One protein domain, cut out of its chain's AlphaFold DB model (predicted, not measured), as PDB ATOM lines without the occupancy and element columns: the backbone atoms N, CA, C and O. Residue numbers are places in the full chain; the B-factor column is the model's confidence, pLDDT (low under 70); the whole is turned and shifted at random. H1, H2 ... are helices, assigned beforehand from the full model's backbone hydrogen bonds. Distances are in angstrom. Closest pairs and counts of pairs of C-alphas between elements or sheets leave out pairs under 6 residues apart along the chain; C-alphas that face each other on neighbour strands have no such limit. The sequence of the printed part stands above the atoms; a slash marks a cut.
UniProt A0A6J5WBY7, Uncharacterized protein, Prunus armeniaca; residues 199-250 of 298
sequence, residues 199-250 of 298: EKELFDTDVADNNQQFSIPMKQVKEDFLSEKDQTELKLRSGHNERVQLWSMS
ATOM      1  N   GLU A 199      34.555  37.901 -11.622       84.31
ATOM      2  CA  GLU A 199      34.780  38.998 -10.687       84.31
ATOM      3  C   GLU A 199      35.882  39.871 -11.282       84.31
ATOM      4  O   GLU A 199      36.964  39.374 -11.589       84.31
ATOM      5  N   LYS A 200      35.571  41.144 -11.523       85.62
ATOM      6  CA  LYS A 200      36.461  42.071 -12.214       85.62
ATOM      7  C   LYS A 200      36.420  43.422 -11.514       85.62
ATOM      8  O   LYS A 200      35.340  43.958 -11.267       85.62
ATOM      9  N   GLU A 201      37.595  43.974 -11.251       86.19
ATOM     10  CA  GLU A 201      37.742  45.373 -10.871       86.19
ATOM     11  C   GLU A 201      37.461  46.274 -12.080       86.19
ATOM     12  O   GLU A 201      37.873  45.984 -13.208       86.19
ATOM     13  N   LEU A 202      36.698  47.343 -11.864       87.25
ATOM     14  CA  LEU A 202      36.397  48.301 -12.921       87.25
ATOM     15  C   LEU A 202      37.590  49.228 -13.114       87.25
ATOM     16  O   LEU A 202      38.050  49.842 -12.155       87.25
ATOM     17  N   PHE A 203      38.058  49.347 -14.353       85.62
ATOM     18  CA  PHE A 203      39.073  50.326 -14.716       85.62
ATOM     19  C   PHE A 203      38.410  51.626 -15.173       85.62
ATOM     20  O   PHE A 203      37.271  51.614 -15.642       85.62
ATOM     21  N   ASP A 204      39.149  52.737 -15.136       88.12
ATOM     22  CA  ASP A 204      38.678  54.035 -15.644       88.12
ATOM     23  C   ASP A 204      38.152  53.934 -17.084       88.12
ATOM     24  O   ASP A 204      37.189  54.598 -17.461       88.12
ATOM     25  N   THR A 205      38.739  53.041 -17.885       85.81
ATOM     26  CA  THR A 205      38.305  52.773 -19.258       85.81
ATOM     27  C   THR A 205      36.908  52.167 -19.356       85.81
ATOM     28  O   THR A 205      36.256  52.392 -20.367       85.81
ATOM     29  N   ASP A 206      36.464  51.401 -18.353       85.56
ATOM     30  CA  ASP A 206      35.129  50.787 -18.325       85.56
ATOM     31  C   ASP A 206      34.043  51.762 -17.838       85.56
ATOM     32  O   ASP A 206      32.860  51.531 -18.078       85.56
ATOM     33  N   VAL A 207      34.434  52.816 -17.107       85.69
ATOM     34  CA  VAL A 207      33.517  53.793 -16.489       85.69
ATOM     35  C   VAL A 207      33.452  55.104 -17.283       85.69
ATOM     36  O   VAL A 207      32.514  55.875 -17.111       85.69
ATOM     37  N   ALA A 208      34.423  55.368 -18.160       84.44
ATOM     38  CA  ALA A 208      34.469  56.594 -18.947       84.44
ATOM     39  C   ALA A 208      33.241  56.744 -19.868       84.44
ATOM     40  O   ALA A 208      32.932  55.855 -20.661       84.44
ATOM     41  N   ASP A 209      32.588  57.911 -19.825       84.25
ATOM     42  CA  ASP A 209      31.330  58.201 -20.541       84.25
ATOM     43  C   ASP A 209      31.397  57.970 -22.063       84.25
ATOM     44  O   ASP A 209      30.390  57.714 -22.727       84.25
ATOM     45  N   ASN A 210      32.594  58.077 -22.640       83.56
ATOM     46  CA  ASN A 210      32.852  57.908 -24.069       83.56
ATOM     47  C   ASN A 210      33.197  56.464 -24.467       83.56
ATOM     48  O   ASN A 210      33.163  56.139 -25.655       83.56
ATOM     49  N   ASN A 211      33.487  55.600 -23.496       69.88
ATOM     50  CA  ASN A 211      33.891  54.223 -23.716       69.88
ATOM     51  C   ASN A 211      32.786  53.311 -23.189       69.88
ATOM     52  O   ASN A 211      32.852  52.768 -22.095       69.88
ATOM     53  N   GLN A 212      31.757  53.097 -24.009       75.94
ATOM     54  CA  GLN A 212      30.688  52.119 -23.748       75.94
ATOM     55  C   GLN A 212      31.191  50.671 -23.923       75.94
ATOM     56  O   GLN A 212      30.527  49.824 -24.523       75.94
ATOM     57  N   GLN A 213      32.418  50.397 -23.483       84.44
ATOM     58  CA  GLN A 213      33.111  49.133 -23.654       84.44
ATOM     59  C   GLN A 213      33.465  48.581 -22.283       84.44
ATOM     60  O   GLN A 213      34.238  49.174 -21.541       84.44
ATOM     61  N   PHE A 214      32.914  47.412 -21.977       83.25
ATOM     62  CA  PHE A 214      33.272  46.651 -20.796       83.25
ATOM     63  C   PHE A 214      34.190  45.502 -21.202       83.25
ATOM     64  O   PHE A 214      33.761  44.557 -21.864       83.25
ATOM     65  N   SER A 215      35.466  45.588 -20.828       83.31
ATOM     66  CA  SER A 215      36.439  44.551 -21.192       83.31
ATOM     67  C   SER A 215      36.300  43.336 -20.278       83.31
ATOM     68  O   SER A 215      36.424  43.469 -19.061       83.31
ATOM     69  N   ILE A 216      36.082  42.147 -20.840       85.06
ATOM     70  CA  ILE A 216      35.980  40.897 -20.074       85.06
ATOM     71  C   ILE A 216      37.338  40.182 -20.091       85.06
ATOM     72  O   ILE A 216      37.747  39.676 -21.138       85.06
ATOM     73  N   PRO A 217      38.059  40.102 -18.959       81.19
ATOM     74  CA  PRO A 217      39.291  39.330 -18.892       81.19
ATOM     75  C   PRO A 217      38.977  37.836 -18.972       81.19
ATOM     76  O   PRO A 217      38.589  37.217 -17.984       81.19
ATOM     77  N   MET A 218      39.199  37.240 -20.146       80.69
ATOM     78  CA  MET A 218      38.911  35.823 -20.408       80.69
ATOM     79  C   MET A 218      39.573  34.880 -19.392       80.69
ATOM     80  O   MET A 218      38.993  33.876 -19.003       80.69
ATOM     81  N   LYS A 219      40.753  35.252 -18.876       81.00
ATOM     82  CA  LYS A 219      41.478  34.501 -17.834       81.00
ATOM     83  C   LYS A 219      40.753  34.439 -16.480       81.00
ATOM     84  O   LYS A 219      41.117  33.621 -15.646       81.00
ATOM     85  N   GLN A 220      39.790  35.328 -16.236       80.38
ATOM     86  CA  GLN A 220      39.002  35.394 -14.999       80.38
ATOM     87  C   GLN A 220      37.576  34.854 -15.183       80.38
ATOM     88  O   GLN A 220      36.833  34.747 -14.206       80.38
ATOM     89  N   VAL A 221      37.178  34.518 -16.416       82.19
ATOM     90  CA  VAL A 221      35.900  33.856 -16.689       82.19
ATOM     91  C   VAL A 221      36.028  32.398 -16.264       82.19
ATOM     92  O   VAL A 221      36.922  31.690 -16.719       82.19
ATOM     93  N   LYS A 222      35.140  31.932 -15.384       77.75
ATOM     94  CA  LYS A 222      35.132  30.522 -14.975       77.75
ATOM     95  C   LYS A 222      34.655  29.633 -16.122       77.75
ATOM     96  O   LYS A 222      33.599  29.893 -16.701       77.75
ATOM     97  N   GLU A 223      35.420  28.579 -16.396       63.53
ATOM     98  CA  GLU A 223      35.272  27.715 -17.577       63.53
ATOM     99  C   GLU A 223      33.878  27.088 -17.699       63.53
ATOM    100  O   GLU A 223      33.322  27.052 -18.793       63.53
ATOM    101  N   ASP A 224      33.250  26.723 -16.578       74.56
ATOM    102  CA  ASP A 224      31.914  26.118 -16.557       74.56
ATOM    103  C   ASP A 224      30.779  26.996 -17.125       74.56
ATOM    104  O   ASP A 224      29.638  26.541 -17.219       74.56
ATOM    105  N   PHE A 225      31.012  28.288 -17.370       77.94
ATOM    106  CA  PHE A 225      29.981  29.164 -17.932       77.94
ATOM    107  C   PHE A 225      29.845  29.016 -19.450       77.94
ATOM    108  O   PHE A 225      28.744  29.147 -19.997       77.94
ATOM    109  N   LEU A 226      30.968  28.765 -20.120       76.69
ATOM    110  CA  LEU A 226      31.038  28.636 -21.566       76.69
ATOM    111  C   LEU A 226      30.825  27.172 -21.931       76.69
ATOM    112  O   LEU A 226      31.505  26.297 -21.396       76.69
ATOM    113  N   SER A 227      29.901  26.903 -22.855       77.88
ATOM    114  CA  SER A 227      29.780  25.561 -23.429       77.88
ATOM    115  C   SER A 227      31.084  25.194 -24.140       77.88
ATOM    116  O   SER A 227      31.772  26.075 -24.654       77.88
ATOM    117  N   GLU A 228      31.419  23.909 -24.246       81.69
ATOM    118  CA  GLU A 228      32.585  23.448 -25.021       81.69
ATOM    119  C   GLU A 228      32.570  24.000 -26.458       81.69
ATOM    120  O   GLU A 228      33.608  24.352 -27.025       81.69
ATOM    121  N   LYS A 229      31.370  24.167 -27.026       80.44
ATOM    122  CA  LYS A 229      31.172  24.816 -28.325       80.44
ATOM    123  C   LYS A 229      31.578  26.296 -28.309       80.44
ATOM    124  O   LYS A 229      32.280  26.743 -29.209       80.44
ATOM    125  N   ASP A 230      31.191  27.034 -27.274       78.75
ATOM    126  CA  ASP A 230      31.520  28.459 -27.133       78.75
ATOM    127  C   ASP A 230      33.033  28.630 -26.917       78.75
ATOM    128  O   ASP A 230      33.668  29.508 -27.493       78.75
ATOM    129  N   GLN A 231      33.644  27.738 -26.128       75.88
ATOM    130  CA  GLN A 231      35.086  27.744 -25.883       75.88
ATOM    131  C   GLN A 231      35.900  27.434 -27.143       75.88
ATOM    132  O   GLN A 231      36.961  28.025 -27.354       75.88
ATOM    133  N   THR A 232      35.442  26.491 -27.969       76.00
ATOM    134  CA  THR A 232      36.114  26.158 -29.233       76.00
ATOM    135  C   THR A 232      35.991  27.308 -30.226       76.00
ATOM    136  O   THR A 232      37.010  27.705 -30.787       76.00
ATOM    137  N   GLU A 233      34.814  27.924 -30.372       76.31
ATOM    138  CA  GLU A 233      34.634  29.101 -31.231       76.31
ATOM    139  C   GLU A 233      35.514  30.282 -30.790       76.31
ATOM    140  O   GLU A 233      36.212  30.867 -31.621       76.31
ATOM    141  N   LEU A 234      35.591  30.556 -29.484       71.19
ATOM    142  CA  LEU A 234      36.485  31.576 -28.927       71.19
ATOM    143  C   LEU A 234      37.961  31.292 -29.234       71.19
ATOM    144  O   LEU A 234      38.701  32.196 -29.620       71.19
ATOM    145  N   LYS A 235      38.401  30.032 -29.107       71.69
ATOM    146  CA  LYS A 235      39.779  29.626 -29.431       71.69
ATOM    147  C   LYS A 235      40.073  29.762 -30.927       71.69
ATOM    148  O   LYS A 235      41.140  30.256 -31.286       71.69
ATOM    149  N   LEU A 236      39.127  29.387 -31.788       68.56
ATOM    150  CA  LEU A 236      39.227  29.502 -33.248       68.56
ATOM    151  C   LEU A 236      39.257  30.964 -33.725       68.56
ATOM    152  O   LEU A 236      39.921  31.276 -34.710       68.56
ATOM    153  N   ARG A 237      38.584  31.870 -33.008       59.31
ATOM    154  CA  ARG A 237      38.490  33.302 -33.328       59.31
ATOM    155  C   ARG A 237      39.543  34.183 -32.650       59.31
ATOM    156  O   ARG A 237      39.445  35.402 -32.776       59.31
ATOM    157  N   SER A 238      40.571  33.607 -32.009       48.78
ATOM    158  CA  SER A 238      41.609  34.287 -31.191       48.78
ATOM    159  C   SER A 238      42.408  35.433 -31.864       48.78
ATOM    160  O   SER A 238      43.372  35.925 -31.285       48.78
ATOM    161  N   GLY A 239      42.029  35.891 -33.061       49.03
ATOM    162  CA  GLY A 239      42.525  37.111 -33.699       49.03
ATOM    163  C   GLY A 239      41.656  38.366 -33.518       49.03
ATOM    164  O   GLY A 239      42.142  39.453 -33.819       49.03
ATOM    165  N   HIS A 240      40.408  38.281 -33.034       42.34
ATOM    166  CA  HIS A 240      39.546  39.466 -32.902       42.34
ATOM    167  C   HIS A 240      38.746  39.507 -31.596       42.34
ATOM    168  O   HIS A 240      38.074  38.551 -31.225       42.34
ATOM    169  N   ASN A 241      38.808  40.664 -30.927       48.62
ATOM    170  CA  ASN A 241      38.064  40.998 -29.712       48.62
ATOM    171  C   ASN A 241      36.553  40.793 -29.926       48.62
ATOM    172  O   ASN A 241      35.905  41.614 -30.580       48.62
ATOM    173  N   GLU A 242      35.986  39.720 -29.378       51.97
ATOM    174  CA  GLU A 242      34.537  39.537 -29.369       51.97
ATOM    175  C   GLU A 242      33.870  40.548 -28.433       51.97
ATOM    176  O   GLU A 242      34.285  40.778 -27.296       51.97
ATOM    177  N   ARG A 243      32.821  41.187 -28.952       44.94
ATOM    178  CA  ARG A 243      32.119  42.286 -28.299       44.94
ATOM    179  C   ARG A 243      30.881  41.741 -27.595       44.94
ATOM    180  O   ARG A 243      29.836  41.576 -28.216       44.94
ATOM    181  N   VAL A 244      30.988  41.494 -26.294       46.34
ATOM    182  CA  VAL A 244      29.827  41.174 -25.449       46.34
ATOM    183  C   VAL A 244      29.114  42.481 -25.098       46.34
ATOM    184  O   VAL A 244      29.729  43.411 -24.577       46.34
ATOM    185  N   GLN A 245      27.822  42.586 -25.416       40.66
ATOM    186  CA  GLN A 245      27.017  43.753 -25.047       40.66
ATOM    187  C   GLN A 245      26.627  43.660 -23.567       40.66
ATOM    188  O   GLN A 245      26.025  42.677 -23.135       40.66
ATOM    189  N   LEU A 246      26.996  44.676 -22.788       41.41
ATOM    190  CA  LEU A 246      26.732  44.747 -21.354       41.41
ATOM    191  C   LEU A 246      25.374  45.406 -21.085       41.41
ATOM    192  O   LEU A 246      25.091  46.477 -21.614       41.41
ATOM    193  N   TRP A 247      24.580  44.812 -20.193       40.66
ATOM    194  CA  TRP A 247      23.438  45.484 -19.574       40.66
ATOM    195  C   TRP A 247      23.923  46.161 -18.290       40.66
ATOM    196  O   TRP A 247      24.252  45.488 -17.311       40.66
ATOM    197  N   SER A 248      24.033  47.489 -18.306       41.16
ATOM    198  CA  SER A 248      24.427  48.264 -17.130       41.16
ATOM    199  C   SER A 248      23.195  48.714 -16.342       41.16
ATOM    200  O   SER A 248      22.218  49.207 -16.899       41.16
ATOM    201  N   MET A 249      23.249  48.568 -15.017       41.84
ATOM    202  CA  MET A 249      22.350  49.263 -14.097       41.84
ATOM    203  C   MET A 249      23.187  50.289 -13.337       41.84
ATOM    204  O   MET A 249      24.003  49.935 -12.486       41.84
ATOM    205  N   SER A 250      23.028  51.566 -13.679       38.16
ATOM    206  CA  SER A 250      23.757  52.647 -13.017       38.16
ATOM    207  C   SER A 250      23.000  53.116 -11.773       38.16
ATOM    208  O   SER A 250      21.878  53.610 -11.868       38.16
TER     209      SER A 250
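This is residues 199 to 250 of the 298 residues of an uncharacterized protein of Prunus armeniaca (UniProt A0A6J5WBY7). With little regular structure, this is a loose, elongated loop of chain with the turn H1 near one end of the long axis and the helix H2 near the other. Residues 208 to 227 run from H1 to H2, and residues 237 to 250 fold back from H2 toward the H1 end. The printed part has 52 residues, 13 of them in H1 and then H2, and no named strand; the class is all helix. The whole is loose, with a radius of gyration of the C-alphas of 12.7 A and spans of 34 by 22 by 17 A.

H1 is residues 204 to 207, from C-alpha 204 at (38.678, 54.035, -15.644). H2 is residues 228 to 236, 12.2 A long, ending at C-alpha 236 at (39.227, 29.502, -33.248).

H1 and H2 are apart, with a long link of 20 residues. In H2 every O i to N i+4 pair is within hydrogen-bond range; H1 is too short for such a pair, and its one O i to N i+3 pair is within range.

The two farthest C-alphas, of Asp 209 and Glu 228, are 35.1 A apart. Residues 235 to 240, of which 235 and 236 belong to H2, stand free. The printed part has no cut. Its mean pLDDT is 70.7; residues 211, 223 and 236 to 250 are under 70.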